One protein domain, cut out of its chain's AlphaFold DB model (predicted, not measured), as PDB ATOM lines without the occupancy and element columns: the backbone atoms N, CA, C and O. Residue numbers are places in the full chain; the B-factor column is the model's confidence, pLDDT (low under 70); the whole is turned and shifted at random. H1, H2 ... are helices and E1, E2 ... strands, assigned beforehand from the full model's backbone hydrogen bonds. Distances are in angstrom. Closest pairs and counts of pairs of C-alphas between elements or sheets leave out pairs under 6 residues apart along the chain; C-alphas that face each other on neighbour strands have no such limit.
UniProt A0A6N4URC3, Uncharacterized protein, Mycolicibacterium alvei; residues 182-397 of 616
ATOM      1  N   ALA A 182     -53.839 -41.394  -6.289       82.69
ATOM      2  CA  ALA A 182     -53.700 -40.989  -7.686       82.69
ATOM      3  C   ALA A 182     -52.662 -39.867  -7.830       82.69
ATOM      4  O   ALA A 182     -51.838 -39.911  -8.742       82.69
ATOM      5  N   GLY A 183     -52.649 -38.906  -6.903       85.50
ATOM      6  CA  GLY A 183     -51.615 -37.876  -6.798       85.50
ATOM      7  C   GLY A 183     -50.224 -38.459  -6.539       85.50
ATOM      8  O   GLY A 183     -49.276 -38.089  -7.227       85.50
ATOM      9  N   MET A 184     -50.106 -39.426  -5.623       86.75
ATOM     10  CA  MET A 184     -48.850 -40.141  -5.357       86.75
ATOM     11  C   MET A 184     -48.358 -40.929  -6.581       86.75
ATOM     12  O   MET A 184     -47.183 -40.837  -6.932       86.75
ATOM     13  N   LEU A 185     -49.242 -41.662  -7.271       87.75
ATOM     14  CA  LEU A 185     -48.876 -42.353  -8.510       87.75
ATOM     15  C   LEU A 185     -48.429 -41.369  -9.594       87.75
ATOM     16  O   LEU A 185     -47.424 -41.609 -10.254       87.75
ATOM     17  N   SER A 186     -49.142 -40.250  -9.738       87.56
ATOM     18  CA  SER A 186     -48.798 -39.198 -10.699       87.56
ATOM     19  C   SER A 186     -47.430 -38.581 -10.392       87.56
ATOM     20  O   SER A 186     -46.663 -38.323 -11.314       87.56
ATOM     21  N   GLU A 187     -47.091 -38.369  -9.114       88.00
ATOM     22  CA  GLU A 187     -45.761 -37.893  -8.713       88.00
ATOM     23  C   GLU A 187     -44.672 -38.930  -9.027       88.00
ATOM     24  O   GLU A 187     -43.622 -38.575  -9.564       88.00
ATOM     25  N   LEU A 188     -44.931 -40.208  -8.737       89.25
ATOM     26  CA  LEU A 188     -43.997 -41.301  -8.998       89.25
ATOM     27  C   LEU A 188     -43.729 -41.470 -10.503       89.25
ATOM     28  O   LEU A 188     -42.569 -41.528 -10.903       89.25
ATOM     29  N   GLN A 189     -44.787 -41.478 -11.323       90.38
ATOM     30  CA  GLN A 189     -44.715 -41.525 -12.788       90.38
ATOM     31  C   GLN A 189     -43.970 -40.308 -13.351       90.38
ATOM     32  O   GLN A 189     -43.034 -40.466 -14.130       90.38
ATOM     33  N   HIS A 190     -44.304 -39.094 -12.896       90.50
ATOM     34  CA  HIS A 190     -43.625 -37.866 -13.320       90.50
ATOM     35  C   HIS A 190     -42.123 -37.888 -12.990       90.50
ATOM     36  O   HIS A 190     -41.304 -37.473 -13.807       90.50
ATOM     37  N   ALA A 191     -41.742 -38.403 -11.817       90.88
ATOM     38  CA  ALA A 191     -40.341 -38.544 -11.431       90.88
ATOM     39  C   ALA A 191     -39.602 -39.596 -12.279       90.88
ATOM     40  O   ALA A 191     -38.472 -39.345 -12.702       90.88
ATOM     41  N   THR A 192     -40.216 -40.751 -12.571       92.12
ATOM     42  CA  THR A 192     -39.603 -41.760 -13.454       92.12
ATOM     43  C   THR A 192     -39.489 -41.273 -14.897       92.12
ATOM     44  O   THR A 192     -38.433 -41.449 -15.502       92.12
ATOM     45  N   ASP A 193     -40.507 -40.590 -15.423       93.12
ATOM     46  CA  ASP A 193     -40.492 -40.037 -16.780       93.12
ATOM     47  C   ASP A 193     -39.428 -38.939 -16.921       93.12
ATOM     48  O   ASP A 193     -38.635 -38.951 -17.867       93.12
ATOM     49  N   GLN A 194     -39.324 -38.031 -15.941       92.62
ATOM     50  CA  GLN A 194     -38.273 -37.009 -15.929       92.62
ATOM     51  C   GLN A 194     -36.875 -37.639 -15.848       92.62
ATOM     52  O   GLN A 194     -35.967 -37.194 -16.549       92.62
ATOM     53  N   ALA A 195     -36.697 -38.711 -15.068       92.62
ATOM     54  CA  ALA A 195     -35.429 -39.434 -15.002       92.62
ATOM     55  C   ALA A 195     -35.054 -40.110 -16.335       92.62
ATOM     56  O   ALA A 195     -33.878 -40.106 -16.703       92.62
ATOM     57  N   ILE A 196     -36.025 -40.651 -17.082       94.38
ATOM     58  CA  ILE A 196     -35.801 -41.216 -18.425       94.38
ATOM     59  C   ILE A 196     -35.336 -40.114 -19.389       94.38
ATOM     60  O   ILE A 196     -34.329 -40.286 -20.082       94.38
ATOM     61  N   VAL A 197     -36.012 -38.959 -19.396       94.88
ATOM     62  CA  VAL A 197     -35.661 -37.812 -20.255       94.88
ATOM     63  C   VAL A 197     -34.285 -37.229 -19.899       94.88
ATOM     64  O   VAL A 197     -33.460 -37.012 -20.792       94.88
ATOM     65  N   ASP A 198     -33.990 -37.034 -18.611       92.88
ATOM     66  CA  ASP A 198     -32.687 -36.554 -18.126       92.88
ATOM     67  C   ASP A 198     -31.553 -37.518 -18.525       92.88
ATOM     68  O   ASP A 198     -30.482 -37.099 -18.984       92.88
ATOM     69  N   GLN A 199     -31.791 -38.828 -18.410       92.81
ATOM     70  CA  GLN A 199     -30.807 -39.844 -18.768       92.81
ATOM     71  C   GLN A 199     -30.627 -39.968 -20.295       92.81
ATOM     72  O   GLN A 199     -29.492 -40.159 -20.745       92.81
ATOM     73  N   MET A 200     -31.662 -39.744 -21.120       96.12
ATOM     74  CA  MET A 200     -31.470 -39.590 -22.572       96.12
ATOM     75  C   MET A 200     -30.693 -38.325 -22.934       96.12
ATOM     76  O   MET A 200     -29.842 -38.365 -23.823       96.12
ATOM     77  N   ALA A 201     -30.897 -37.206 -22.234       95.81
ATOM     78  CA  ALA A 201     -30.087 -36.007 -22.449       95.81
ATOM     79  C   ALA A 201     -28.589 -36.269 -22.169       95.81
ATOM     80  O   ALA A 201     -27.720 -35.805 -22.916       95.81
ATOM     81  N   LYS A 202     -28.279 -37.082 -21.148       93.81
ATOM     82  CA  LYS A 202     -26.923 -37.583 -20.865       93.81
ATOM     83  C   LYS A 202     -26.400 -38.498 -21.984       93.81
ATOM     84  O   LYS A 202     -25.266 -38.302 -22.424       93.81
ATOM     85  N   ILE A 203     -27.211 -39.434 -22.487       95.69
ATOM     86  CA  ILE A 203     -26.872 -40.326 -23.615       95.69
ATOM     87  C   ILE A 203     -26.526 -39.521 -24.879       95.69
ATOM     88  O   ILE A 203     -25.424 -39.679 -25.410       95.69
ATOM     89  N   HIS A 204     -27.375 -38.570 -25.283       96.81
ATOM     90  CA  HIS A 204     -27.109 -37.652 -26.398       96.81
ATOM     91  C   HIS A 204     -25.812 -36.846 -26.200       96.81
ATOM     92  O   HIS A 204     -25.035 -36.637 -27.139       96.81
ATOM     93  N   GLY A 205     -25.537 -36.416 -24.963       97.12
ATOM     94  CA  GLY A 205     -24.289 -35.748 -24.595       97.12
ATOM     95  C   GLY A 205     -23.048 -36.621 -24.814       97.12
ATOM     96  O   GLY A 205     -22.049 -36.136 -25.353       97.12
ATOM     97  N   ILE A 206     -23.114 -37.904 -24.446       94.56
ATOM     98  CA  ILE A 206     -22.028 -38.878 -24.626       94.56
ATOM     99  C   ILE A 206     -21.833 -39.209 -26.113       94.56
ATOM    100  O   ILE A 206     -20.698 -39.189 -26.591       94.56
ATOM    101  N   GLN A 207     -22.913 -39.441 -26.869       93.75
ATOM    102  CA  GLN A 207     -22.852 -39.698 -28.316       93.75
ATOM    103  C   GLN A 207     -22.166 -38.554 -29.068       93.75
ATOM    104  O   GLN A 207     -21.251 -38.789 -29.856       93.75
ATOM    105  N   LYS A 208     -22.523 -37.301 -28.762       96.00
ATOM    106  CA  LYS A 208     -21.884 -36.127 -29.370       96.00
ATOM    107  C   LYS A 208     -20.377 -36.067 -29.092       96.00
ATOM    108  O   LYS A 208     -19.594 -35.773 -29.994       96.00
ATOM    109  N   GLN A 209     -19.956 -36.353 -27.858       94.94
ATOM    110  CA  GLN A 209     -18.531 -36.408 -27.513       94.94
ATOM    111  C   GLN A 209     -17.817 -37.567 -28.225       94.94
ATOM    112  O   GLN A 209     -16.654 -37.426 -28.610       94.94
ATOM    113  N   LEU A 210     -18.505 -38.696 -28.426       91.25
ATOM    114  CA  LEU A 210     -17.980 -39.851 -29.151       91.25
ATOM    115  C   LEU A 210     -17.774 -39.518 -30.635       91.25
ATOM    116  O   LEU A 210     -16.703 -39.803 -31.167       91.25
ATOM    117  N   ASP A 211     -18.727 -38.844 -31.279       90.38
ATOM    118  CA  ASP A 211     -18.605 -38.369 -32.664       90.38
ATOM    119  C   ASP A 211     -17.446 -37.383 -32.849       90.38
ATOM    120  O   ASP A 211     -16.697 -37.465 -33.827       90.38
ATOM    121  N   ASP A 212     -17.264 -36.452 -31.910       91.88
ATOM    122  CA  ASP A 212     -16.150 -35.503 -31.951       91.88
ATOM    123  C   ASP A 212     -14.798 -36.207 -31.718       91.88
ATOM    124  O   ASP A 212     -13.815 -35.901 -32.402       91.88
ATOM    125  N   ALA A 213     -14.737 -37.219 -30.843       88.94
ATOM    126  CA  ALA A 213     -13.557 -38.072 -30.693       88.94
ATOM    127  C   ALA A 213     -13.252 -38.869 -31.978       88.94
ATOM    128  O   ALA A 213     -12.110 -38.881 -32.439       88.94
ATOM    129  N   LEU A 214     -14.265 -39.465 -32.616       86.62
ATOM    130  CA  LEU A 214     -14.116 -40.213 -33.871       86.62
ATOM    131  C   LEU A 214     -13.677 -39.313 -35.042       86.62
ATOM    132  O   LEU A 214     -12.810 -39.707 -35.825       86.62
ATOM    133  N   LYS A 215     -14.178 -38.071 -35.133       87.88
ATOM    134  CA  LYS A 215     -13.659 -37.065 -36.084       87.88
ATOM    135  C   LYS A 215     -12.186 -36.756 -35.832       87.88
ATOM    136  O   LYS A 215     -11.405 -36.718 -36.781       87.88
ATOM    137  N   ASN A 216     -11.791 -36.570 -34.573       83.06
ATOM    138  CA  ASN A 216     -10.395 -36.308 -34.220       83.06
ATOM    139  C   ASN A 216      -9.482 -37.505 -34.552       83.06
ATOM    140  O   ASN A 216      -8.365 -37.291 -35.018       83.06
ATOM    141  N   MET A 217      -9.966 -38.747 -34.425       78.81
ATOM    142  CA  MET A 217      -9.260 -39.939 -34.921       78.81
ATOM    143  C   MET A 217      -9.128 -39.964 -36.451       78.81
ATOM    144  O   MET A 217      -8.095 -40.386 -36.955       78.81
ATOM    145  N   TYR A 218     -10.141 -39.516 -37.201       78.75
ATOM    146  CA  TYR A 218     -10.082 -39.459 -38.668       78.75
ATOM    147  C   TYR A 218      -9.129 -38.366 -39.189       78.75
ATOM    148  O   TYR A 218      -8.504 -38.525 -40.238       78.75
ATOM    149  N   VAL A 219      -9.006 -37.253 -38.458       81.25
ATOM    150  CA  VAL A 219      -8.067 -36.157 -38.765       81.25
ATOM    151  C   VAL A 219      -6.640 -36.481 -38.295       81.25
ATOM    152  O   VAL A 219      -5.669 -36.071 -38.934       81.25
ATOM    153  N   GLY A 220      -6.500 -37.221 -37.193       74.69
ATOM    154  CA  GLY A 220      -5.223 -37.705 -36.676       74.69
ATOM    155  C   GLY A 220      -4.605 -38.793 -37.557       74.69
ATOM    156  O   GLY A 220      -5.292 -39.629 -38.140       74.69
ATOM    157  N   ARG A 221      -3.272 -38.825 -37.642       71.56
ATOM    158  CA  ARG A 221      -2.578 -39.940 -38.299       71.56
ATOM    159  C   ARG A 221      -2.539 -41.132 -37.331       71.56
ATOM    160  O   ARG A 221      -2.130 -40.919 -36.192       71.56
ATOM    161  N   PRO A 222      -2.864 -42.368 -37.753       73.69
ATOM    162  CA  PRO A 222      -2.704 -43.546 -36.901       73.69
ATOM    163  C   PRO A 222      -1.298 -43.620 -36.288       73.69
ATOM    164  O   PRO A 222      -0.303 -43.544 -37.016       73.69
ATOM    165  N   GLY A 223      -1.227 -43.735 -34.958       70.94
ATOM    166  CA  GLY A 223       0.021 -43.703 -34.185       70.94
ATOM    167  C   GLY A 223       0.579 -42.304 -33.876       70.94
ATOM    168  O   GLY A 223       1.770 -42.187 -33.584       70.94
ATOM    169  N   SER A 224      -0.227 -41.239 -33.976       81.81
ATOM    170  CA  SER A 224       0.092 -39.927 -33.392       81.81
ATOM    171  C   SER A 224      -0.522 -39.775 -31.997       81.81
ATOM    172  O   SER A 224      -1.537 -40.398 -31.685       81.81
ATOM    173  N   SER A 225       0.049 -38.894 -31.171       84.06
ATOM    174  CA  SER A 225      -0.458 -38.581 -29.825       84.06
ATOM    175  C   SER A 225      -1.925 -38.140 -29.821       84.06
ATOM    176  O   SER A 225      -2.670 -38.448 -28.892       84.06
ATOM    177  N   GLU A 226      -2.352 -37.438 -30.867       80.44
ATOM    178  CA  GLU A 226      -3.714 -36.932 -31.041       80.44
ATOM    179  C   GLU A 226      -4.678 -38.076 -31.377       80.44
ATOM    180  O   GLU A 226      -5.760 -38.152 -30.797       80.44
ATOM    181  N   PHE A 227      -4.260 -38.998 -32.255       84.94
ATOM    182  CA  PHE A 227      -5.015 -40.210 -32.573       84.94
ATOM    183  C   PHE A 227      -5.170 -41.107 -31.339       84.94
ATOM    184  O   PHE A 227      -6.281 -41.528 -31.024       84.94
ATOM    185  N   ASP A 228      -4.080 -41.359 -30.609       82.75
ATOM    186  CA  ASP A 228      -4.093 -42.223 -29.424       82.75
ATOM    187  C   ASP A 228      -4.947 -41.624 -28.295       82.75
ATOM    188  O   ASP A 228      -5.725 -42.336 -27.656       82.75
ATOM    189  N   THR A 229      -4.877 -40.301 -28.094       87.38
ATOM    190  CA  THR A 229      -5.747 -39.583 -27.146       87.38
ATOM    191  C   THR A 229      -7.216 -39.725 -27.540       87.38
ATOM    192  O   THR A 229      -8.031 -40.140 -26.717       87.38
ATOM    193  N   ALA A 230      -7.557 -39.449 -28.802       84.38
ATOM    194  CA  ALA A 230      -8.932 -39.524 -29.288       84.38
ATOM    195  C   ALA A 230      -9.498 -40.959 -29.247       84.38
ATOM    196  O   ALA A 230     -10.651 -41.150 -28.865       84.38
ATOM    197  N   ASN A 231      -8.679 -41.972 -29.545       82.75
ATOM    198  CA  ASN A 231      -9.029 -43.391 -29.431       82.75
ATOM    199  C   ASN A 231      -9.317 -43.809 -27.979       82.75
ATOM    200  O   ASN A 231     -10.301 -44.502 -27.710       82.75
ATOM    201  N   ASN A 232      -8.504 -43.353 -27.023       84.75
ATOM    202  CA  ASN A 232      -8.739 -43.608 -25.600       84.75
ATOM    203  C   ASN A 232     -10.012 -42.905 -25.097       84.75
ATOM    204  O   ASN A 232     -10.811 -43.517 -24.387       84.75
ATOM    205  N   THR A 233     -10.255 -41.660 -25.522       87.94
ATOM    206  CA  THR A 233     -11.508 -40.940 -25.245       87.94
ATOM    207  C   THR A 233     -12.720 -41.675 -25.825       87.94
ATOM    208  O   THR A 233     -13.685 -41.906 -25.100       87.94
ATOM    209  N   ALA A 234     -12.663 -42.124 -27.082       85.06
ATOM    210  CA  ALA A 234     -13.749 -42.869 -27.720       85.06
ATOM    211  C   ALA A 234     -14.062 -44.196 -26.998       85.06
ATOM    212  O   ALA A 234     -15.230 -44.537 -26.816       85.06
ATOM    213  N   ARG A 235     -13.040 -44.925 -26.528       81.31
ATOM    214  CA  ARG A 235     -13.216 -46.142 -25.709       81.31
ATOM    215  C   ARG A 235     -13.892 -45.856 -24.367       81.31
ATOM    216  O   ARG A 235     -14.815 -46.576 -23.995       81.31
ATOM    217  N   LYS A 236     -13.476 -44.796 -23.665       83.19
ATOM    218  CA  LYS A 236     -14.094 -44.369 -22.398       83.19
ATOM    219  C   LYS A 236     -15.570 -44.006 -22.593       83.19
ATOM    220  O   LYS A 236     -16.419 -44.517 -21.873       83.19
ATOM    221  N   LEU A 237     -15.872 -43.201 -23.613       87.00
ATOM    222  CA  LEU A 237     -17.233 -42.754 -23.924       87.00
ATOM    223  C   LEU A 237     -18.160 -43.903 -24.346       87.00
ATOM    224  O   LEU A 237     -19.331 -43.886 -23.991       87.00
ATOM    225  N   ARG A 238     -17.658 -44.937 -25.037       82.56
ATOM    226  CA  ARG A 238     -18.438 -46.164 -25.298       82.56
ATOM    227  C   ARG A 238     -18.827 -46.889 -24.008       82.56
ATOM    228  O   ARG A 238     -19.944 -47.385 -23.914       82.56
ATOM    229  N   GLY A 239     -17.928 -46.924 -23.022       80.19
ATOM    230  CA  GLY A 239     -18.221 -47.459 -21.692       80.19
ATOM    231  C   GLY A 239     -19.288 -46.645 -20.964       80.19
ATOM    232  O   GLY A 239     -20.277 -47.202 -20.506       80.19
ATOM    233  N   GLU A 240     -19.128 -45.320 -20.934       84.56
ATOM    234  CA  GLU A 240     -20.093 -44.403 -20.313       84.56
ATOM    235  C   GLU A 240     -21.471 -44.455 -20.983       84.56
ATOM    236  O   GLU A 240     -22.483 -44.409 -20.287       84.56
ATOM    237  N   LEU A 241     -21.524 -44.611 -22.311       87.38
ATOM    238  CA  LEU A 241     -22.761 -44.815 -23.066       87.38
ATOM    239  C   LEU A 241     -23.452 -46.122 -22.662       87.38
ATOM    240  O   LEU A 241     -24.660 -46.129 -22.447       87.38
ATOM    241  N   ALA A 242     -22.693 -47.214 -22.532       83.81
ATOM    242  CA  ALA A 242     -23.244 -48.497 -22.112       83.81
ATOM    243  C   ALA A 242     -23.792 -48.440 -20.676       83.81
ATOM    244  O   ALA A 242     -24.904 -48.900 -20.436       83.81
ATOM    245  N   THR A 243     -23.070 -47.814 -19.738       82.06
ATOM    246  CA  THR A 243     -23.593 -47.554 -18.387       82.06
ATOM    247  C   THR A 243     -24.861 -46.706 -18.449       82.06
ATOM    248  O   THR A 243     -25.873 -47.095 -17.880       82.06
ATOM    249  N   ALA A 244     -24.860 -45.604 -19.205       87.19
ATOM    250  CA  ALA A 244     -26.006 -44.704 -19.251       87.19
ATOM    251  C   ALA A 244     -27.281 -45.363 -19.819       87.19
ATOM    252  O   ALA A 244     -28.366 -45.099 -19.298       87.19
ATOM    253  N   LEU A 245     -27.140 -46.235 -20.826       87.50
ATOM    254  CA  LEU A 245     -28.224 -47.061 -21.376       87.50
ATOM    255  C   LEU A 245     -28.730 -48.102 -20.365       87.50
ATOM    256  O   LEU A 245     -29.939 -48.266 -20.221       87.50
ATOM    257  N   ASN A 246     -27.832 -48.768 -19.629       84.44
ATOM    258  CA  ASN A 246     -28.235 -49.681 -18.558       84.44
ATOM    259  C   ASN A 246     -29.028 -48.955 -17.462       84.44
ATOM    260  O   ASN A 246     -30.099 -49.414 -17.080       84.44
ATOM    261  N   ASP A 247     -28.521 -47.823 -16.974       84.31
ATOM    262  CA  ASP A 247     -29.198 -47.040 -15.939       84.31
ATOM    263  C   ASP A 247     -30.617 -46.650 -16.396       84.31
ATOM    264  O   ASP A 247     -31.566 -46.825 -15.639       84.31
ATOM    265  N   LEU A 248     -30.770 -46.181 -17.648       90.44
ATOM    266  CA  LEU A 248     -32.062 -45.783 -18.220       90.44
ATOM    267  C   LEU A 248     -33.043 -46.954 -18.270       90.44
ATOM    268  O   LEU A 248     -34.188 -46.831 -17.842       90.44
ATOM    269  N   GLY A 249     -32.593 -48.103 -18.775       87.44
ATOM    270  CA  GLY A 249     -33.418 -49.303 -18.825       87.44
ATOM    271  C   GLY A 249     -33.839 -49.802 -17.442       87.44
ATOM    272  O   GLY A 249     -34.915 -50.378 -17.307       87.44
ATOM    273  N   ASN A 250     -33.021 -49.548 -16.415       85.81
ATOM    274  CA  ASN A 250     -33.302 -49.932 -15.034       85.81
ATOM    275  C   ASN A 250     -34.253 -48.966 -14.299       85.81
ATOM    276  O   ASN A 250     -34.660 -49.266 -13.176       85.81
ATOM    277  N   ILE A 251     -34.636 -47.829 -14.892       89.50
ATOM    278  CA  ILE A 251     -35.708 -46.982 -14.345       89.50
ATOM    279  C   ILE A 251     -37.030 -47.778 -14.423       89.50
ATOM    280  O   ILE A 251     -37.286 -48.396 -15.465       89.50
ATOM    281  N   PRO A 252     -37.874 -47.813 -13.370       87.62
ATOM    282  CA  PRO A 252     -39.150 -48.523 -13.410       87.62
ATOM    283  C   PRO A 252     -40.138 -47.857 -14.369       87.62
ATOM    284  O   PRO A 252     -39.957 -46.710 -14.773       87.62
ATOM    285  N   ASP A 253     -41.198 -48.576 -14.715       85.94
ATOM    286  CA  ASP A 253     -42.385 -48.012 -15.352       85.94
ATOM    287  C   ASP A 253     -43.590 -48.358 -14.471       85.94
ATOM    288  O   ASP A 253     -43.828 -49.527 -14.163       85.94
ATOM    289  N   TYR A 254     -44.314 -47.328 -14.036       86.38
ATOM    290  CA  TYR A 254     -45.496 -47.446 -13.185       86.38
ATOM    291  C   TYR A 254     -46.784 -47.013 -13.904       86.38
ATOM    292  O   TYR A 254     -47.818 -46.833 -13.260       86.38
ATOM    293  N   SER A 255     -46.755 -46.846 -15.230       81.25
ATOM    294  CA  SER A 255     -47.916 -46.475 -16.058       81.25
ATOM    295  C   SER A 255     -49.093 -47.455 -15.935       81.25
ATOM    296  O   SER A 255     -50.249 -47.045 -16.025       81.25
ATOM    297  N   LEU A 256     -48.806 -48.736 -15.674       80.44
ATOM    298  CA  LEU A 256     -49.790 -49.824 -15.575       80.44
ATOM    299  C   LEU A 256     -50.268 -50.135 -14.141       80.44
ATOM    300  O   LEU A 256     -51.059 -51.061 -13.952       80.44
ATOM    301  N   VAL A 257     -49.807 -49.401 -13.124       82.56
ATOM    302  CA  VAL A 257     -50.221 -49.621 -11.724       82.56
ATOM    303  C   VAL A 257     -51.650 -49.106 -11.502       82.56
ATOM    304  O   VAL A 257     -51.940 -47.945 -11.784       82.56
ATOM    305  N   ASP A 258     -52.551 -49.934 -10.950       79.88
ATOM    306  CA  ASP A 258     -53.876 -49.469 -10.500       79.88
ATOM    307  C   ASP A 258     -53.695 -48.544  -9.277       79.88
ATOM    308  O   ASP A 258     -53.171 -49.001  -8.260       79.88
ATOM    309  N   PRO A 259     -54.173 -47.281  -9.296       79.12
ATOM    310  CA  PRO A 259     -54.119 -46.392  -8.133       79.12
ATOM    311  C   PRO A 259     -54.708 -46.986  -6.841       79.12
ATOM    312  O   PRO A 259     -54.375 -46.530  -5.751       79.12
ATOM    313  N   LYS A 260     -55.590 -47.992  -6.931       78.75
ATOM    314  CA  LYS A 260     -56.162 -48.698  -5.771       78.75
ATOM    315  C   LYS A 260     -55.216 -49.703  -5.121       78.75
ATOM    316  O   LYS A 260     -55.491 -50.118  -3.999       78.75
ATOM    317  N   SER A 261     -54.155 -50.129  -5.806       80.88
ATOM    318  CA  SER A 261     -53.140 -51.018  -5.229       80.88
ATOM    319  C   SER A 261     -52.075 -50.260  -4.424       80.88
ATOM    320  O   SER A 261     -51.149 -50.871  -3.880       80.88
ATOM    321  N   ILE A 262     -52.236 -48.935  -4.330       83.25
ATOM    322  CA  ILE A 262     -51.341 -48.012  -3.645       83.25
ATOM    323  C   ILE A 262     -51.954 -47.579  -2.313       83.25
ATOM    324  O   ILE A 262     -52.984 -46.902  -2.266       83.25
ATOM    325  N   THR A 263     -51.265 -47.900  -1.226       81.31
ATOM    326  CA  THR A 263     -51.530 -47.346   0.103       81.31
ATOM    327  C   THR A 263     -50.608 -46.155   0.318       81.31
ATOM    328  O   THR A 263     -49.391 -46.294   0.225       81.31
ATOM    329  N   VAL A 264     -51.170 -44.982   0.620       80.94
ATOM    330  CA  VAL A 264     -50.404 -43.773   0.960       80.94
ATOM    331  C   VAL A 264     -50.646 -43.424   2.425       80.94
ATOM    332  O   VAL A 264     -51.791 -43.293   2.863       80.94
ATOM    333  N   PHE A 265     -49.560 -43.286   3.177       74.44
ATOM    334  CA  PHE A 265     -49.561 -43.006   4.609       74.44
ATOM    335  C   PHE A 265     -49.565 -41.482   4.873       74.44
ATOM    336  O   PHE A 265     -49.112 -40.710   4.023       74.44
ATOM    337  N   PRO A 266     -50.063 -41.001   6.035       64.88
ATOM    338  CA  PRO A 266     -50.188 -39.562   6.327       64.88
ATOM    339  C   PRO A 266     -48.879 -38.762   6.287       64.88
ATOM    340  O   PRO A 266     -48.895 -37.547   6.089       64.88
ATOM    341  N   ASP A 267     -47.745 -39.431   6.482       65.06
ATOM    342  CA  ASP A 267     -46.403 -38.850   6.440       65.06
ATOM    343  C   ASP A 267     -45.818 -38.757   5.014       65.06
ATOM    344  O   ASP A 267     -44.741 -38.191   4.814       65.06
ATOM    345  N   GLY A 268     -46.537 -39.268   4.011       73.06
ATOM    346  CA  GLY A 268     -46.125 -39.300   2.609       73.06
ATOM    347  C   GLY A 268     -45.325 -40.539   2.208       73.06
ATOM    348  O   GLY A 268     -44.852 -40.589   1.075       73.06
ATOM    349  N   HIS A 269     -45.158 -41.534   3.089       82.88
ATOM    350  CA  HIS A 269     -44.737 -42.855   2.623       82.88
ATOM    351  C   HIS A 269     -45.827 -43.473   1.739       82.88
ATOM    352  O   HIS A 269     -47.019 -43.203   1.905       82.88
ATOM    353  N   PHE A 270     -45.423 -44.347   0.826       86.69
ATOM    354  CA  PHE A 270     -46.317 -45.120  -0.016       86.69
ATOM    355  C   PHE A 270     -45.882 -46.583  -0.085       86.69
ATOM    356  O   PHE A 270     -44.712 -46.931   0.089       86.69
ATOM    357  N   GLN A 271     -46.859 -47.436  -0.365       85.38
ATOM    358  CA  GLN A 271     -46.689 -48.845  -0.664       85.38
ATOM    359  C   GLN A 271     -47.497 -49.178  -1.908       85.38
ATOM    360  O   GLN A 271     -48.676 -48.843  -1.966       85.38
ATOM    361  N   ILE A 272     -46.895 -49.886  -2.855       86.25
ATOM    362  CA  ILE A 272     -47.590 -50.498  -3.987       86.25
ATOM    363  C   ILE A 272     -47.527 -52.006  -3.786       86.25
ATOM    364  O   ILE A 272     -46.434 -52.563  -3.701       86.25
ATOM    365  N   ASN A 273     -48.686 -52.657  -3.721       81.38
ATOM    366  CA  ASN A 273     -48.782 -54.113  -3.781       81.38
ATOM    367  C   ASN A 273     -49.183 -54.493  -5.205       81.38
ATOM    368  O   ASN A 273     -50.240 -54.086  -5.683       81.38
ATOM    369  N   THR A 274     -48.334 -55.222  -5.915       72.38
ATOM    370  CA  THR A 274     -48.516 -55.491  -7.349       72.38
ATOM    371  C   THR A 274     -48.016 -56.896  -7.695       72.38
ATOM    372  O   THR A 274     -47.482 -57.603  -6.841       72.38
ATOM    373  N   THR A 275     -48.263 -57.351  -8.921       67.69
ATOM    374  CA  THR A 275     -47.890 -58.687  -9.398       67.69
ATOM    375  C   THR A 275     -47.200 -58.600 -10.751       67.69
ATOM    376  O   THR A 275     -47.813 -58.141 -11.714       67.69
ATOM    377  N   GLU A 276     -45.971 -59.101 -10.857       59.81
ATOM    378  CA  GLU A 276     -45.242 -59.217 -12.124       59.81
ATOM    379  C   GLU A 276     -45.138 -60.709 -12.475       59.81
ATOM    380  O   GLU A 276     -44.705 -61.524 -11.666       59.81
ATOM    381  N   ASN A 277     -45.609 -61.094 -13.668       55.34
ATOM    382  CA  ASN A 277     -45.716 -62.499 -14.103       55.34
ATOM    383  C   ASN A 277     -46.453 -63.421 -13.090       55.34
ATOM    384  O   ASN A 277     -46.142 -64.603 -12.975       55.34
ATOM    385  N   GLY A 278     -47.423 -62.882 -12.338       56.66
ATOM    386  CA  GLY A 278     -48.193 -63.617 -11.321       56.66
ATOM    387  C   GLY A 278     -47.508 -63.768  -9.955       56.66
ATOM    388  O   GLY A 278     -48.128 -64.289  -9.029       56.66
ATOM    389  N   VAL A 279     -46.273 -63.284  -9.795       58.28
ATOM    390  CA  VAL A 279     -45.567 -63.245  -8.507       58.28
ATOM    391  C   VAL A 279     -45.883 -61.918  -7.806       58.28
ATOM    392  O   VAL A 279     -45.672 -60.866  -8.417       58.28
ATOM    393  N   PRO A 280     -46.393 -61.920  -6.559       68.25
ATOM    394  CA  PRO A 280     -46.614 -60.690  -5.808       68.25
ATOM    395  C   PRO A 280     -45.280 -60.058  -5.398       68.25
ATOM    396  O   PRO A 280     -44.367 -60.754  -4.959       68.25
ATOM    397  N   TYR A 281     -45.188 -58.737  -5.518       77.38
ATOM    398  CA  TYR A 281     -44.039 -57.952  -5.082       77.38
ATOM    399  C   TYR A 281     -44.482 -56.591  -4.541       77.38
ATOM    400  O   TYR A 281     -45.575 -56.098  -4.849       77.38
ATOM    401  N   GLN A 282     -43.618 -55.991  -3.728       83.44
ATOM    402  CA  GLN A 282     -43.872 -54.712  -3.082       83.44
ATOM    403  C   GLN A 282     -42.942 -53.614  -3.613       83.44
ATOM    404  O   GLN A 282     -41.739 -53.813  -3.784       83.44
ATOM    405  N   VAL A 283     -43.493 -52.418  -3.804       88.38
ATOM    406  CA  VAL A 283     -42.711 -51.175  -3.854       88.38
ATOM    407  C   VAL A 283     -42.998 -50.409  -2.570       88.38
ATOM    408  O   VAL A 283     -44.161 -50.278  -2.191       88.38
ATOM    409  N   TYR A 284     -41.972 -49.923  -1.877       86.62
ATOM    410  CA  TYR A 284     -42.141 -49.175  -0.628       86.62
ATOM    411  C   TYR A 284     -41.135 -48.035  -0.517       86.62
ATOM    412  O   TYR A 284     -39.959 -48.202  -0.838       86.62
ATOM    413  N   GLY A 285     -41.582 -46.884  -0.023       87.81
ATOM    414  CA  GLY A 285     -40.707 -45.747   0.233       87.81
ATOM    415  C   GLY A 285     -41.465 -44.457   0.475       87.81
ATOM    416  O   GLY A 285     -42.623 -44.472   0.877       87.81
ATOM    417  N   GLN A 286     -40.805 -43.335   0.220       88.06
ATOM    418  CA  GLN A 286     -41.363 -41.992   0.317       88.06
ATOM    419  C   GLN A 286     -40.871 -41.175  -0.875       88.06
ATOM    420  O   GLN A 286     -39.678 -41.172  -1.170       88.06
ATOM    421  N   LEU A 287     -41.771 -40.444  -1.529       87.38
ATOM    422  CA  LEU A 287     -41.431 -39.428  -2.523       87.38
ATOM    423  C   LEU A 287     -42.303 -38.203  -2.241       87.38
ATOM    424  O   LEU A 287     -43.492 -38.345  -1.961       87.38
ATOM    425  N   LYS A 288     -41.696 -37.016  -2.215       84.88
ATOM    426  CA  LYS A 288     -42.407 -35.769  -1.935       84.88
ATOM    427  C   LYS A 288     -41.799 -34.599  -2.695       84.88
ATOM    428  O   LYS A 288     -40.662 -34.203  -2.433       84.88
ATOM    429  N   ASN A 289     -42.583 -34.009  -3.593       82.44
ATOM    430  CA  ASN A 289     -42.132 -33.017  -4.569       82.44
ATOM    431  C   ASN A 289     -40.845 -33.462  -5.307       82.44
ATOM    432  O   ASN A 289     -39.867 -32.714  -5.380       82.44
ATOM    433  N   GLY A 290     -40.811 -34.713  -5.777       80.62
ATOM    434  CA  GLY A 290     -39.674 -35.290  -6.502       80.62
ATOM    435  C   GLY A 290     -38.410 -35.473  -5.653       80.62
ATOM    436  O   GLY A 290     -37.302 -35.493  -6.185       80.62
ATOM    437  N   THR A 291     -38.538 -35.544  -4.326       87.69
ATOM    438  CA  THR A 291     -37.423 -35.813  -3.405       87.69
ATOM    439  C   THR A 291     -37.788 -36.957  -2.472       87.69
ATOM    440  O   THR A 291     -38.857 -36.924  -1.864       87.69
ATOM    441  N   GLY A 292     -36.922 -37.962  -2.347       87.75
ATOM    442  CA  GLY A 292     -37.210 -39.139  -1.531       87.75
ATOM    443  C   GLY A 292     -36.414 -40.381  -1.925       87.75
ATOM    444  O   GLY A 292     -35.460 -40.300  -2.696       87.75
ATOM    445  N   GLU A 293     -36.809 -41.522  -1.372       90.75
ATOM    446  CA  GLU A 293     -36.180 -42.830  -1.567       90.75
ATOM    447  C   GLU A 293     -37.265 -43.917  -1.565       90.75
ATOM    448  O   GLU A 293     -38.131 -43.922  -0.687       90.75
ATOM    449  N   PHE A 294     -37.220 -44.845  -2.523       90.81
ATOM    450  CA  PHE A 294     -38.077 -46.035  -2.534       90.81
ATOM    451  C   PHE A 294     -37.339 -47.266  -3.054       90.81
ATOM    452  O   PHE A 294     -36.421 -47.150  -3.860       90.81
ATOM    453  N   PHE A 295     -37.759 -48.449  -2.612       87.81
ATOM    454  CA  PHE A 295     -37.279 -49.742  -3.085       87.81
ATOM    455  C   PHE A 295     -38.365 -50.447  -3.893       87.81
ATOM    456  O   PHE A 295     -39.493 -50.582  -3.422       87.81
ATOM    457  N   ASP A 296     -38.008 -50.905  -5.092       87.56
ATOM    458  CA  ASP A 296     -38.808 -51.823  -5.904       87.56
ATOM    459  C   ASP A 296     -38.237 -53.238  -5.737       87.56
ATOM    460  O   ASP A 296     -37.085 -53.511  -6.098       87.56
ATOM    461  N   GLN A 297     -39.048 -54.134  -5.170       79.19
ATOM    462  CA  GLN A 297     -38.661 -55.512  -4.889       79.19
ATOM    463  C   GLN A 297     -38.446 -56.353  -6.154       79.19
ATOM    464  O   GLN A 297     -37.512 -57.157  -6.178       79.19
ATOM    465  N   ALA A 298     -39.235 -56.153  -7.216       78.56
ATOM    466  CA  ALA A 298     -39.065 -56.884  -8.473       78.56
ATOM    467  C   ALA A 298     -37.775 -56.459  -9.189       78.56
ATOM    468  O   ALA A 298     -37.031 -57.300  -9.695       78.56
ATOM    469  N   LYS A 299     -37.446 -55.161  -9.156       77.44
ATOM    470  CA  LYS A 299     -36.165 -54.631  -9.662       77.44
ATOM    471  C   LYS A 299     -34.984 -54.865  -8.719       77.44
ATOM    472  O   LYS A 299     -33.849 -54.564  -9.097       77.44
ATOM    473  N   ARG A 300     -35.227 -55.318  -7.482       77.00
ATOM    474  CA  ARG A 300     -34.240 -55.402  -6.387       77.00
ATOM    475  C   ARG A 300     -33.460 -54.091  -6.184       77.00
ATOM    476  O   ARG A 300     -32.302 -54.122  -5.773       77.00
ATOM    477  N   THR A 301     -34.052 -52.941  -6.511       81.19
ATOM    478  CA  THR A 301     -33.341 -51.655  -6.619       81.19
ATOM    479  C   THR A 301     -33.985 -50.591  -5.741       81.19
ATOM    480  O   THR A 301     -35.192 -50.367  -5.802       81.19
ATOM    481  N   ALA A 302     -33.159 -49.904  -4.947       84.44
ATOM    482  CA  ALA A 302     -33.518 -48.652  -4.291       84.44
ATOM    483  C   ALA A 302     -33.205 -47.464  -5.213       84.44
ATOM    484  O   ALA A 302     -32.113 -47.386  -5.778       84.44
ATOM    485  N   TYR A 303     -34.142 -46.531  -5.338       89.38
ATOM    486  CA  TYR A 303     -34.048 -45.322  -6.151       89.38
ATOM    487  C   TYR A 303     -34.120 -44.105  -5.231       89.38
ATOM    488  O   TYR A 303     -35.069 -43.969  -4.462       89.38
ATOM    489  N   THR A 304     -33.130 -43.217  -5.312       89.00
ATOM    490  CA  THR A 304     -33.099 -41.951  -4.568       89.00
ATOM    491  C   THR A 304     -33.285 -40.785  -5.528       89.00
ATOM    492  O   THR A 304     -32.539 -40.651  -6.496       89.00
ATOM    493  N   PHE A 305     -34.237 -39.905  -5.228       89.62
ATOM    494  CA  PHE A 305     -34.550 -38.704  -5.998       89.62
ATOM    495  C   PHE A 305     -34.263 -37.439  -5.186       89.62
ATOM    496  O   PHE A 305     -34.497 -37.394  -3.974       89.62
ATOM    497  N   LYS A 306     -33.789 -36.383  -5.855       90.19
ATOM    498  CA  LYS A 306     -33.580 -35.054  -5.264       90.19
ATOM    499  C   LYS A 306     -34.028 -33.970  -6.239       90.19
ATOM    500  O   LYS A 306     -33.443 -33.807  -7.305       90.19
ATOM    501  N   GLY A 307     -35.036 -33.190  -5.849       82.56
ATOM    502  CA  GLY A 307     -35.515 -32.041  -6.624       82.56
ATOM    503  C   GLY A 307     -36.104 -32.385  -7.999       82.56
ATOM    504  O   GLY A 307     -36.030 -31.553  -8.896       82.56
ATOM    505  N   GLY A 308     -36.653 -33.591  -8.168       78.88
ATOM    506  CA  GLY A 308     -37.218 -34.104  -9.422       78.88
ATOM    507  C   GLY A 308     -36.262 -34.974 -10.244       78.88
ATOM    508  O   GLY A 308     -36.723 -35.716 -11.102       78.88
ATOM    509  N   THR A 309     -34.959 -34.949  -9.955       84.69
ATOM    510  CA  THR A 309     -33.948 -35.740 -10.676       84.69
ATOM    511  C   THR A 309     -33.568 -37.000  -9.894       84.69
ATOM    512  O   THR A 309     -33.448 -36.973  -8.665       84.69
ATOM    513  N   LEU A 310     -33.342 -38.105 -10.611       89.12
ATOM    514  CA  LEU A 310     -32.778 -39.341 -10.066       89.12
ATOM    515  C   LEU A 310     -31.312 -39.109  -9.656       89.12
ATOM    516  O   LEU A 310     -30.449 -38.853 -10.493       89.12
ATOM    517  N   ASP A 311     -31.037 -39.181  -8.357       87.12
ATOM    518  CA  ASP A 311     -29.728 -38.908  -7.753       87.12
ATOM    519  C   ASP A 311     -28.856 -40.168  -7.674       87.12
ATOM    520  O   ASP A 311     -27.652 -40.104  -7.918       87.12
ATOM    521  N   SER A 312     -29.455 -41.317  -7.349       80.56
ATOM    522  CA  SER A 312     -28.758 -42.605  -7.343       80.56
ATOM    523  C   SER A 312     -29.709 -43.802  -7.412       80.56
ATOM    524  O   SER A 312     -30.868 -43.733  -7.002       80.56
ATOM    525  N   THR A 313     -29.182 -44.921  -7.912       80.44
ATOM    526  CA  THR A 313     -29.813 -46.247  -7.883       80.44
ATOM    527  C   THR A 313     -28.884 -47.233  -7.188       80.44
ATOM    528  O   THR A 313     -27.695 -47.279  -7.508       80.44
ATOM    529  N   ASN A 314     -29.411 -48.038  -6.272       75.56
ATOM    530  CA  ASN A 314     -28.661 -49.053  -5.541       75.56
ATOM    531  C   ASN A 314     -29.363 -50.410  -5.675       75.56
ATOM    532  O   ASN A 314     -30.385 -50.655  -5.034       75.56
ATOM    533  N   THR A 315     -28.833 -51.266  -6.543       73.62
ATOM    534  CA  THR A 315     -29.373 -52.601  -6.821       73.62
ATOM    535  C   THR A 315     -28.733 -53.621  -5.884       73.62
ATOM    536  O   THR A 315     -27.507 -53.719  -5.815       73.62
ATOM    537  N   LEU A 316     -29.550 -54.409  -5.180       65.75
ATOM    538  CA  LEU A 316     -29.070 -55.577  -4.444       65.75
ATOM    539  C   LEU A 316     -28.475 -56.564  -5.444       65.75
ATOM    540  O   LEU A 316     -29.182 -57.048  -6.333       65.75
ATOM    541  N   ALA A 317     -27.187 -56.856  -5.274       54.09
ATOM    542  CA  ALA A 317     -26.445 -57.775  -6.121       54.09
ATOM    543  C   ALA A 317     -27.203 -59.098  -6.335       54.09
ATOM    544  O   ALA A 317     -27.857 -59.615  -5.428       54.09
ATOM    545  N   SER A 318     -27.105 -59.617  -7.558       50.66
ATOM    546  CA  SER A 318     -27.405 -60.999  -7.916       50.66
ATOM    547  C   SER A 318     -26.099 -61.598  -8.416       50.66
ATOM    548  O   SER A 318     -25.705 -61.439  -9.571       50.66
ATOM    549  N   GLY A 319     -25.372 -62.243  -7.517       46.25
ATOM    550  CA  GLY A 319     -24.003 -62.698  -7.711       46.25
ATOM    551  C   GLY A 319     -23.809 -63.912  -8.604       46.25
ATOM    552  O   GLY A 319     -22.676 -64.382  -8.738       46.25
ATOM    553  N   LYS A 320     -24.860 -64.357  -9.298       49.00
ATOM    554  CA  LYS A 320     -24.736 -65.198 -10.486       49.00
ATOM    555  C   LYS A 320     -25.368 -64.512 -11.690       49.00
ATOM    556  O   LYS A 320     -26.532 -64.122 -11.668       49.00
ATOM    557  N   VAL A 321     -24.565 -64.402 -12.740       50.88
ATOM    558  CA  VAL A 321     -24.978 -63.946 -14.065       50.88
ATOM    559  C   VAL A 321     -25.734 -65.107 -14.724       50.88
ATOM    560  O   VAL A 321     -25.242 -66.236 -14.710       50.88
ATOM    561  N   THR A 322     -26.944 -64.882 -15.245       53.75
ATOM    562  CA  THR A 322     -27.649 -65.934 -16.007       53.75
ATOM    563  C   THR A 322     -26.992 -66.116 -17.385       53.75
ATOM    564  O   THR A 322     -26.295 -65.204 -17.829       53.75
ATOM    565  N   PRO A 323     -27.189 -67.239 -18.107       56.69
ATOM    566  CA  PRO A 323     -26.620 -67.410 -19.451       56.69
ATOM    567  C   PRO A 323     -26.997 -66.265 -20.407       56.69
ATOM    568  O   PRO A 323     -26.160 -65.786 -21.168       56.69
ATOM    569  N   ASP A 324     -28.230 -65.771 -20.293       59.97
ATOM    570  CA  ASP A 324     -28.736 -64.576 -20.970       59.97
ATOM    571  C   ASP A 324     -27.902 -63.329 -20.655       59.97
ATOM    572  O   ASP A 324     -27.449 -62.615 -21.552       59.97
ATOM    573  N   ASP A 325     -27.687 -63.072 -19.363       67.69
ATOM    574  CA  ASP A 325     -26.953 -61.902 -18.894       67.69
ATOM    575  C   ASP A 325     -25.455 -62.032 -19.233       67.69
ATOM    576  O   ASP A 325     -24.811 -61.021 -19.500       67.69
ATOM    577  N   GLU A 326     -24.893 -63.248 -19.311       64.06
ATOM    578  CA  GLU A 326     -23.526 -63.498 -19.789       64.06
ATOM    579  C   GLU A 326     -23.409 -63.231 -21.293       64.06
ATOM    580  O   GLU A 326     -22.425 -62.645 -21.749       64.06
ATOM    581  N   LEU A 327     -24.413 -63.611 -22.086       70.12
ATOM    582  CA  LEU A 327     -24.453 -63.327 -23.520       70.12
ATOM    583  C   LEU A 327     -24.614 -61.822 -23.787       70.12
ATOM    584  O   LEU A 327     -23.874 -61.275 -24.611       70.12
ATOM    585  N   LEU A 328     -25.468 -61.123 -23.029       69.50
ATOM    586  CA  LEU A 328     -25.528 -59.655 -23.024       69.50
ATOM    587  C   LEU A 328     -24.202 -59.034 -22.577       69.50
ATOM    588  O   LEU A 328     -23.729 -58.089 -23.209       69.50
ATOM    589  N   PHE A 329     -23.565 -59.572 -21.534       73.19
ATOM    590  CA  PHE A 329     -22.286 -59.082 -21.017       73.19
ATOM    591  C   PHE A 329     -21.192 -59.185 -22.063       73.19
ATOM    592  O   PHE A 329     -20.444 -58.230 -22.276       73.19
ATOM    593  N   ASN A 330     -21.120 -60.324 -22.745       70.50
ATOM    594  CA  ASN A 330     -20.164 -60.572 -23.806       70.50
ATOM    595  C   ASN A 330     -20.452 -59.676 -25.018       70.50
ATOM    596  O   ASN A 330     -19.527 -59.038 -25.516       70.50
ATOM    597  N   ALA A 331     -21.717 -59.512 -25.427       71.12
ATOM    598  CA  ALA A 331     -22.095 -58.583 -26.490       71.12
ATOM    599  C   ALA A 331     -21.703 -57.129 -26.155       71.12
ATOM    600  O   ALA A 331     -20.995 -56.486 -26.930       71.12
ATOM    601  N   VAL A 332     -22.090 -56.611 -24.984       69.88
ATOM    602  CA  VAL A 332     -21.755 -55.243 -24.544       69.88
ATOM    603  C   VAL A 332     -20.238 -55.068 -24.393       69.88
ATOM    604  O   VAL A 332     -19.683 -54.073 -24.863       69.88
ATOM    605  N   THR A 333     -19.535 -56.053 -23.827       71.75
ATOM    606  CA  THR A 333     -18.065 -56.058 -23.715       71.75
ATOM    607  C   THR A 333     -17.394 -55.974 -25.088       71.75
ATOM    608  O   THR A 333     -16.468 -55.179 -25.272       71.75
ATOM    609  N   THR A 334     -17.877 -56.739 -26.071       72.31
ATOM    610  CA  THR A 334     -17.398 -56.688 -27.459       72.31
ATOM    611  C   THR A 334     -17.691 -55.332 -28.115       72.31
ATOM    612  O   THR A 334     -16.801 -54.782 -28.762       72.31
ATOM    613  N   ALA A 335     -18.874 -54.750 -27.894       70.25
ATOM    614  CA  ALA A 335     -19.276 -53.453 -28.456       70.25
ATOM    615  C   ALA A 335     -18.448 -52.266 -27.929       70.25
ATOM    616  O   ALA A 335     -18.116 -51.321 -28.663       70.25
ATOM    617  N   VAL A 336     -18.130 -52.305 -26.632       74.31
ATOM    618  CA  VAL A 336     -17.383 -51.260 -25.923       74.31
ATOM    619  C   VAL A 336     -15.875 -51.394 -26.157       74.31
ATOM    620  O   VAL A 336     -15.177 -50.384 -26.268       74.31
ATOM    621  N   GLY A 337     -15.359 -52.623 -26.266       59.69
ATOM    622  CA  GLY A 337     -13.958 -52.897 -26.605       59.69
ATOM    623  C   GLY A 337     -12.938 -52.455 -25.545       59.69
ATOM    624  O   GLY A 337     -11.760 -52.281 -25.865       59.69
ATOM    625  N   ALA A 338     -13.373 -52.245 -24.296       53.66
ATOM    626  CA  ALA A 338     -12.540 -51.739 -23.206       53.66
ATOM    627  C   ALA A 338     -12.739 -52.556 -21.909       53.66
ATOM    628  O   ALA A 338     -13.751 -52.374 -21.226       53.66
ATOM    629  N   PRO A 339     -11.769 -53.403 -21.501       48.22
ATOM    630  CA  PRO A 339     -11.881 -54.185 -20.267       48.22
ATOM    631  C   PRO A 339     -11.903 -53.314 -18.999       48.22
ATOM    632  O   PRO A 339     -12.374 -53.770 -17.965       48.22
ATOM    633  N   GLU A 340     -11.447 -52.058 -19.067       45.91
ATOM    634  CA  GLU A 340     -11.509 -51.110 -17.945       45.91
ATOM    635  C   GLU A 340     -12.902 -50.495 -17.749       45.91
ATOM    636  O   GLU A 340     -13.311 -50.291 -16.612       45.91
ATOM    637  N   ALA A 341     -13.682 -50.289 -18.819       46.91
ATOM    638  CA  ALA A 341     -15.099 -49.925 -18.696       46.91
ATOM    639  C   ALA A 341     -15.915 -51.092 -18.118       46.91
ATOM    640  O   ALA A 341     -16.771 -50.905 -17.258       46.91
ATOM    641  N   VAL A 342     -15.570 -52.317 -18.523       48.75
ATOM    642  CA  VAL A 342     -16.107 -53.552 -17.942       48.75
ATOM    643  C   VAL A 342     -15.675 -53.725 -16.477       48.75
ATOM    644  O   VAL A 342     -16.454 -54.218 -15.667       48.75
ATOM    645  N   LEU A 343     -14.473 -53.286 -16.088       41.69
ATOM    646  CA  LEU A 343     -14.058 -53.250 -14.678       41.69
ATOM    647  C   LEU A 343     -14.753 -52.142 -13.875       41.69
ATOM    648  O   LEU A 343     -15.026 -52.351 -12.698       41.69
ATOM    649  N   ALA A 344     -15.076 -51.001 -14.486       42.69
ATOM    650  CA  ALA A 344     -15.900 -49.972 -13.855       42.69
ATOM    651  C   ALA A 344     -17.333 -50.484 -13.621       42.69
ATOM    652  O   ALA A 344     -17.870 -50.295 -12.533       42.69
ATOM    653  N   ALA A 345     -17.894 -51.238 -14.574       40.56
ATOM    654  CA  ALA A 345     -19.144 -51.974 -14.385       40.56
ATOM    655  C   ALA A 345     -19.032 -53.045 -13.276       40.56
ATOM    656  O   ALA A 345     -19.931 -53.157 -12.452       40.56
ATOM    657  N   LYS A 346     -17.899 -53.760 -13.158       38.50
ATOM    658  CA  LYS A 346     -17.622 -54.647 -12.003       38.50
ATOM    659  C   LYS A 346     -17.489 -53.896 -10.669       38.50
ATOM    660  O   LYS A 346     -17.687 -54.497  -9.619       38.50
ATOM    661  N   GLY A 347     -17.157 -52.604 -10.695       40.25
ATOM    662  CA  GLY A 347     -17.077 -51.743  -9.511       40.25
ATOM    663  C   GLY A 347     -18.434 -51.396  -8.890       40.25
ATOM    664  O   GLY A 347     -18.463 -50.922  -7.759       40.25
ATOM    665  N   LEU A 348     -19.539 -51.659  -9.598       38.47
ATOM    666  CA  LEU A 348     -20.915 -51.479  -9.117       38.47
ATOM    667  C   LEU A 348     -21.459 -52.709  -8.361       38.47
ATOM    668  O   LEU A 348     -22.596 -52.690  -7.900       38.47
ATOM    669  N   GLY A 349     -20.667 -53.780  -8.224       40.31
ATOM    670  CA  GLY A 349     -21.144 -55.073  -7.728       40.31
ATOM    671  C   GLY A 349     -21.846 -55.897  -8.814       40.31
ATOM    672  O   GLY A 349     -21.889 -55.518  -9.984       40.31
ATOM    673  N   GLN A 350     -22.368 -57.068  -8.442       42.75
ATOM    674  CA  GLN A 350     -22.988 -58.019  -9.373       42.75
ATOM    675  C   GLN A 350     -24.437 -57.613  -9.726       42.75
ATOM    676  O   GLN A 350     -25.386 -58.331  -9.436       42.75
ATOM    677  N   ALA A 351     -24.616 -56.440 -10.339       45.12
ATOM    678  CA  ALA A 351     -25.894 -55.951 -10.865       45.12
ATOM    679  C   ALA A 351     -25.875 -56.026 -12.405       45.12
ATOM    680  O   ALA A 351     -25.593 -55.052 -13.107       45.12
ATOM    681  N   GLY A 352     -26.070 -57.235 -12.935       56.47
ATOM    682  CA  GLY A 352     -25.844 -57.547 -14.345       56.47
ATOM    683  C   GLY A 352     -26.945 -57.048 -15.280       56.47
ATOM    684  O   GLY A 352     -27.943 -57.726 -15.461       56.47
ATOM    685  N   ILE A 353     -26.704 -55.923 -15.960       66.12
ATOM    686  CA  ILE A 353     -27.265 -55.570 -17.286       66.12
ATOM    687  C   ILE A 353     -28.806 -55.582 -17.437       66.12
ATOM    688  O   ILE A 353     -29.331 -55.515 -18.554       66.12
ATOM    689  N   HIS A 354     -29.554 -55.616 -16.332       73.56
ATOM    690  CA  HIS A 354     -31.016 -55.706 -16.335       73.56
ATOM    691  C   HIS A 354     -31.681 -54.578 -17.135       73.56
ATOM    692  O   HIS A 354     -32.714 -54.804 -17.764       73.56
ATOM    693  N   GLY A 355     -31.059 -53.396 -17.202       76.94
ATOM    694  CA  GLY A 355     -31.553 -52.299 -18.023       76.94
ATOM    695  C   GLY A 355     -31.474 -52.561 -19.528       76.94
ATOM    696  O   GLY A 355     -32.412 -52.229 -20.245       76.94
ATOM    697  N   PHE A 356     -30.425 -53.225 -20.029       79.81
ATOM    698  CA  PHE A 356     -30.427 -53.652 -21.435       79.81
ATOM    699  C   PHE A 356     -31.461 -54.750 -21.682       79.81
ATOM    700  O   PHE A 356     -32.108 -54.720 -22.723       79.81
ATOM    701  N   LYS A 357     -31.653 -55.691 -20.745       76.69
ATOM    702  CA  LYS A 357     -32.695 -56.725 -20.873       76.69
ATOM    703  C   LYS A 357     -34.095 -56.098 -20.938       76.69
ATOM    704  O   LYS A 357     -34.909 -56.514 -21.755       76.69
ATOM    705  N   ALA A 358     -34.342 -55.054 -20.144       80.62
ATOM    706  CA  ALA A 358     -35.572 -54.267 -20.193       80.62
ATOM    707  C   ALA A 358     -35.728 -53.491 -21.515       80.62
ATOM    708  O   ALA A 358     -36.784 -53.566 -22.134       80.62
ATOM    709  N   LEU A 359     -34.684 -52.790 -21.979       83.12
ATOM    710  CA  LEU A 359     -34.729 -52.003 -23.221       83.12
ATOM    711  C   LEU A 359     -34.866 -52.858 -24.482       83.12
ATOM    712  O   LEU A 359     -35.574 -52.481 -25.405       83.12
ATOM    713  N   LEU A 360     -34.181 -53.998 -24.553       80.19
ATOM    714  CA  LEU A 360     -34.220 -54.853 -25.741       80.19
ATOM    715  C   LEU A 360     -35.540 -55.631 -25.858       80.19
ATOM    716  O   LEU A 360     -35.867 -56.084 -26.952       80.19
ATOM    717  N   GLY A 361     -36.305 -55.749 -24.769       66.88
ATOM    718  CA  GLY A 361     -37.555 -56.498 -24.724       66.88
ATOM    719  C   GLY A 361     -37.344 -58.016 -24.729       66.88
ATOM    720  O   GLY A 361     -36.315 -58.535 -25.163       66.88
ATOM    721  N   ARG A 362     -38.343 -58.753 -24.230       51.69
ATOM    722  CA  ARG A 362     -38.264 -60.215 -24.073       51.69
ATOM    723  C   ARG A 362     -38.216 -60.937 -25.438       51.69
ATOM    724  O   ARG A 362     -37.393 -61.825 -25.639       51.69
ATOM    725  N   GLU A 363     -38.995 -60.467 -26.413       45.84
ATOM    726  CA  GLU A 363     -39.141 -61.064 -27.756       45.84
ATOM    727  C   GLU A 363     -37.874 -60.977 -28.633       45.84
ATOM    728  O   GLU A 363     -37.502 -61.936 -29.315       45.84
ATOM    729  N   ALA A 364     -37.156 -59.846 -28.591       44.56
ATOM    730  CA  ALA A 364     -35.907 -59.680 -29.343       44.56
ATOM    731  C   ALA A 364     -34.712 -60.406 -28.696       44.56
ATOM    732  O   ALA A 364     -33.609 -60.378 -29.252       44.56
ATOM    733  N   PHE A 365     -34.924 -61.006 -27.521       41.75
ATOM    734  CA  PHE A 365     -33.884 -61.605 -26.703       41.75
ATOM    735  C   PHE A 365     -34.005 -63.134 -26.610       41.75
ATOM    736  O   PHE A 365     -33.043 -63.828 -26.929       41.75
ATOM    737  N   GLU A 366     -35.183 -63.671 -26.277       40.03
ATOM    738  CA  GLU A 366     -35.410 -65.126 -26.129       40.03
ATOM    739  C   GLU A 366     -35.279 -65.910 -27.451       40.03
ATOM    740  O   GLU A 366     -35.075 -67.121 -27.448       40.03
ATOM    741  N   SER A 367     -35.324 -65.219 -28.592       40.97
ATOM    742  CA  SER A 367     -35.060 -65.788 -29.919       40.97
ATOM    743  C   SER A 367     -33.568 -65.903 -30.272       40.97
ATOM    744  O   SER A 367     -33.233 -66.517 -31.284       40.97
ATOM    745  N   PHE A 368     -32.670 -65.250 -29.517       40.31
ATOM    746  CA  PHE A 368     -31.253 -64.995 -29.855       40.31
ATOM    747  C   PHE A 368     -30.996 -64.421 -31.270       40.31
ATOM    748  O   PHE A 368     -29.847 -64.277 -31.705       40.31
ATOM    749  N   ALA A 369     -32.050 -64.017 -31.987       44.38
ATOM    750  CA  ALA A 369     -32.015 -63.596 -33.379       44.38
ATOM    751  C   ALA A 369     -31.508 -62.148 -33.514       44.38
ATOM    752  O   ALA A 369     -32.246 -61.183 -33.732       44.38
ATOM    753  N   GLY A 370     -30.188 -61.998 -33.412       52.28
ATOM    754  CA  GLY A 370     -29.489 -60.781 -33.808       52.28
ATOM    755  C   GLY A 370     -29.369 -59.719 -32.720       52.28
ATOM    756  O   GLY A 370     -29.517 -58.535 -33.027       52.28
ATOM    757  N   VAL A 371     -29.061 -60.099 -31.478       56.66
ATOM    758  CA  VAL A 371     -28.305 -59.231 -30.556       56.66
ATOM    759  C   VAL A 371     -26.856 -59.717 -30.552       56.66
ATOM    760  O   VAL A 371     -26.560 -60.832 -30.138       56.66
ATOM    761  N   THR A 372     -25.945 -58.894 -31.065       66.12
ATOM    762  CA  THR A 372     -24.511 -59.187 -31.188       66.12
ATOM    763  C   THR A 372     -23.692 -58.027 -30.632       66.12
ATOM    764  O   THR A 372     -24.198 -56.918 -30.442       66.12
ATOM    765  N   GLY A 373     -22.388 -58.239 -30.441       63.28
ATOM    766  CA  GLY A 373     -21.480 -57.160 -30.044       63.28
ATOM    767  C   GLY A 373     -21.375 -55.999 -31.041       63.28
ATOM    768  O   GLY A 373     -20.847 -54.951 -30.691       63.28
ATOM    769  N   GLU A 374     -21.896 -56.134 -32.262       64.50
ATOM    770  CA  GLU A 374     -21.915 -55.041 -33.240       64.50
ATOM    771  C   GLU A 374     -23.207 -54.211 -33.185       64.50
ATOM    772  O   GLU A 374     -23.194 -53.045 -33.578       64.50
ATOM    773  N   ASN A 375     -24.315 -54.771 -32.678       70.94
ATOM    774  CA  ASN A 375     -25.635 -54.133 -32.741       70.94
ATOM    775  C   ASN A 375     -26.369 -53.966 -31.394       70.94
ATOM    776  O   ASN A 375     -27.386 -53.275 -31.365       70.94
ATOM    777  N   VAL A 376     -25.850 -54.504 -30.281       78.06
ATOM    778  CA  VAL A 376     -26.476 -54.382 -28.948       78.06
ATOM    779  C   VAL A 376     -26.623 -52.926 -28.487       78.06
ATOM    780  O   VAL A 376     -27.698 -52.535 -28.042       78.06
ATOM    781  N   ILE A 377     -25.585 -52.094 -28.662       82.75
ATOM    782  CA  ILE A 377     -25.636 -50.664 -28.312       82.75
ATOM    783  C   ILE A 377     -26.592 -49.893 -29.252       82.75
ATOM    784  O   ILE A 377     -27.464 -49.202 -28.731       82.75
ATOM    785  N   PRO A 378     -26.522 -50.031 -30.598       78.75
ATOM    786  CA  PRO A 378     -27.523 -49.454 -31.501       78.75
ATOM    787  C   PRO A 378     -28.977 -49.851 -31.206       78.75
ATOM    788  O   PRO A 378     -29.843 -48.985 -31.218       78.75
ATOM    789  N   LYS A 379     -29.265 -51.131 -30.923       81.56
ATOM    790  CA  LYS A 379     -30.631 -51.585 -30.601       81.56
ATOM    791  C   LYS A 379     -31.135 -50.990 -29.283       81.56
ATOM    792  O   LYS A 379     -32.248 -50.479 -29.239       81.56
ATOM    793  N   ALA A 380     -30.310 -51.021 -28.235       86.31
ATOM    794  CA  ALA A 380     -30.668 -50.451 -26.936       86.31
ATOM    795  C   ALA A 380     -30.879 -48.931 -27.001       86.31
ATOM    796  O   ALA A 380     -31.752 -48.415 -26.310       86.31
ATOM    797  N   LEU A 381     -30.130 -48.226 -27.856       88.25
ATOM    798  CA  LEU A 381     -30.338 -46.802 -28.117       88.25
ATOM    799  C   LEU A 381     -31.718 -46.528 -28.732       88.25
ATOM    800  O   LEU A 381     -32.429 -45.683 -28.210       88.25
ATOM    801  N   VAL A 382     -32.120 -47.255 -29.782       86.81
ATOM    802  CA  VAL A 382     -33.439 -47.065 -30.427       86.81
ATOM    803  C   VAL A 382     -34.587 -47.304 -29.439       86.81
ATOM    804  O   VAL A 382     -35.559 -46.553 -29.426       86.81
ATOM    805  N   ALA A 383     -34.468 -48.314 -28.576       85.44
ATOM    806  CA  ALA A 383     -35.452 -48.556 -27.523       85.44
ATOM    807  C   ALA A 383     -35.456 -47.460 -26.440       85.44
ATOM    808  O   ALA A 383     -36.514 -47.095 -25.933       85.44
ATOM    809  N   ALA A 384     -34.285 -46.917 -26.091       91.62
ATOM    810  CA  ALA A 384     -34.161 -45.822 -25.133       91.62
ATOM    811  C   ALA A 384     -34.708 -44.493 -25.687       91.62
ATOM    812  O   ALA A 384     -35.329 -43.740 -24.940       91.62
ATOM    813  N   GLU A 385     -34.530 -44.235 -26.988       90.50
ATOM    814  CA  GLU A 385     -35.150 -43.121 -27.717       90.50
ATOM    815  C   GLU A 385     -36.680 -43.230 -27.663       90.50
ATOM    816  O   GLU A 385     -37.322 -42.321 -27.144       90.50
ATOM    817  N   ALA A 386     -37.255 -44.370 -28.070       85.88
ATOM    818  CA  ALA A 386     -38.705 -44.592 -28.016       85.88
ATOM    819  C   ALA A 386     -39.279 -44.405 -26.597       85.88
ATOM    820  O   ALA A 386     -40.232 -43.654 -26.402       85.88
ATOM    821  N   ARG A 387     -38.638 -45.006 -25.583       91.12
ATOM    822  CA  ARG A 387     -39.063 -44.880 -24.180       91.12
ATOM    823  C   ARG A 387     -39.007 -43.435 -23.667       91.12
ATOM    824  O   ARG A 387     -39.807 -43.055 -22.815       91.12
ATOM    825  N   ALA A 388     -38.062 -42.630 -24.149       93.12
ATOM    826  CA  ALA A 388     -37.947 -41.231 -23.755       93.12
ATOM    827  C   ALA A 388     -38.889 -40.299 -24.520       93.12
ATOM    828  O   ALA A 388     -39.295 -39.287 -23.952       93.12
ATOM    829  N   ASP A 389     -39.266 -40.639 -25.754       89.06
ATOM    830  CA  ASP A 389     -40.336 -39.950 -26.478       89.06
ATOM    831  C   ASP A 389     -41.689 -40.159 -25.768       89.06
ATOM    832  O   ASP A 389     -42.414 -39.186 -25.544       89.06
ATOM    833  N   ASP A 390     -41.985 -41.386 -25.315       86.56
ATOM    834  CA  ASP A 390     -43.175 -41.694 -24.502       86.56
ATOM    835  C   ASP A 390     -43.163 -40.930 -23.163       86.56
ATOM    836  O   ASP A 390     -44.120 -40.226 -22.830       86.56
ATOM    837  N   ALA A 391     -42.047 -40.979 -22.424       91.25
ATOM    838  CA  ALA A 391     -41.876 -40.227 -21.179       91.25
ATOM    839  C   ALA A 391     -42.027 -38.705 -21.392       91.25
ATOM    840  O   ALA A 391     -42.700 -38.016 -20.623       91.25
ATOM    841  N   ALA A 392     -41.457 -38.154 -22.467       90.62
ATOM    842  CA  ALA A 392     -41.605 -36.743 -22.811       90.62
ATOM    843  C   ALA A 392     -43.053 -36.369 -23.183       90.62
ATOM    844  O   ALA A 392     -43.497 -35.264 -22.852       90.62
ATOM    845  N   ALA A 393     -43.810 -37.267 -23.823       85.88
ATOM    846  CA  ALA A 393     -45.230 -37.067 -24.115       85.88
ATOM    847  C   ALA A 393     -46.081 -37.027 -22.831       85.88
ATOM    848  O   ALA A 393     -46.889 -36.103 -22.665       85.88
ATOM    849  N   ASN A 394     -45.831 -37.950 -21.893       85.94
ATOM    850  CA  ASN A 394     -46.464 -37.976 -20.572       85.94
ATOM    851  C   ASN A 394     -46.210 -36.669 -19.800       85.94
ATOM    852  O   ASN A 394     -47.155 -36.006 -19.360       85.94
ATOM    853  N   LEU A 395     -44.944 -36.236 -19.700       87.62
ATOM    854  CA  LEU A 395     -44.554 -34.974 -19.051       87.62
ATOM    855  C   LEU A 395     -45.194 -33.743 -19.713       87.62
ATOM    856  O   LEU A 395     -45.509 -32.762 -19.037       87.62
ATOM    857  N   ALA A 396     -45.424 -33.790 -21.028       85.38
ATOM    858  CA  ALA A 396     -46.120 -32.747 -21.777       85.38
ATOM    859  C   ALA A 396     -47.654 -32.766 -21.595       85.38
ATOM    860  O   ALA A 396     -48.353 -32.002 -22.269       85.38
ATOM    861  N   GLY A 397     -48.199 -33.629 -20.728       69.31
ATOM    862  CA  GLY A 397     -49.636 -33.754 -20.470       69.31
ATOM    863  C   GLY A 397     -50.434 -34.296 -21.659       69.31
ATOM    864  O   GLY A 397     -51.648 -34.091 -21.731       69.31
TER     865      GLY A 397
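What this domain is: This is residues 182 to 397 of the 616 residues of an uncharacterized protein of Mycolicibacterium alvei (UniProt A0A6N4URC3). A very long helix, H1, makes the long axis: its residues 182 to 199 cover one face of a twisted, antiparallel six-strand sheet, and H2 folds back along it beyond the sheet as a long helical hairpin. H3, H4, H5 and H7 gather round the part of H2 from residue 235 to 249, and H7 runs on to cross H1. The printed part has 216 residues, with seven named helices and six named strands in the order H1 H2 E1 E2 E3 E4 E5 E6 H3 H4 H5 H6 H7; the sheet's order is E1 - E2 - E3 - E4 - E5 - E6, and the class is mixed. It is compact, with a radius of gyration of the C-alphas of 18.9 A, yet elongated, spanning 65 by 36 by 29 A.

Where its parts are: Find C-alpha 182 at (-53.700, -40.989, -7.686); from there H1 runs 55.4 A to residue 219. H2, residues 225 to 249, covers 36.4 A. Next come E1, 262 to 264; E2, 269 to 276; E3, 279 to 288, 28.4 A long; E4, 291 to 296; E5, 301 to 306; and E6, 309 to 315. Then follow H3, 323 to 336, H4, 339 to 346, H5, 354 to 360, and H6, 363 to 366. H7, 376 to 395, runs 28.3 A to C-alpha 395 at (-44.554, -34.974, -19.051).

How they stand to each other: Look first at the meander E1 to E6, each strand the antiparallel neighbour of the one before. N 263 and O 271 of E1 and E2 are 2.9 A apart, and N 304 and O 312 of E5 and E6 are also 2.9 A apart, both within hydrogen-bond range. H1 is on this sheet, in two layers, helix on one face; the C-alphas of Ala 195 and Leu 310 are 5.6 A apart, the closest to E6. H1 and H2 touch as a hairpin, at a shallow tilt of 17 degrees, closest at C-alphas 217 and 227, 4.9 A. H7 touches H1 with H1's residues 190 to 200 alone, at a steep tilt of 41 degrees, closest at C-alphas 193 and 391, 4.6 A. H5 touches H2, about perpendicular at 89 degrees, closest at C-alphas 249 and 355, 3.6 A. H3 and H4 touch H2 too, closest at C-alphas 238 and 336, 5.2 A, and 239 and 341, 5.0 A. H6 touches no helix. Every O i to N i+4 pair is within hydrogen-bond range in H1, H2, H3, H4, H5 and H7; H6 is too short for one.

The domain as a whole: The C-alphas of Arg 221 and Pro 266, the two farthest apart, are 65.3 A apart. The printed part has no cut. The link from H2 to E1, residues 250 to 261, is long. Mean pLDDT of the printed part is 76.9; among the residues under 70 are 316 to 326, 337 to 353 and 361 to 374.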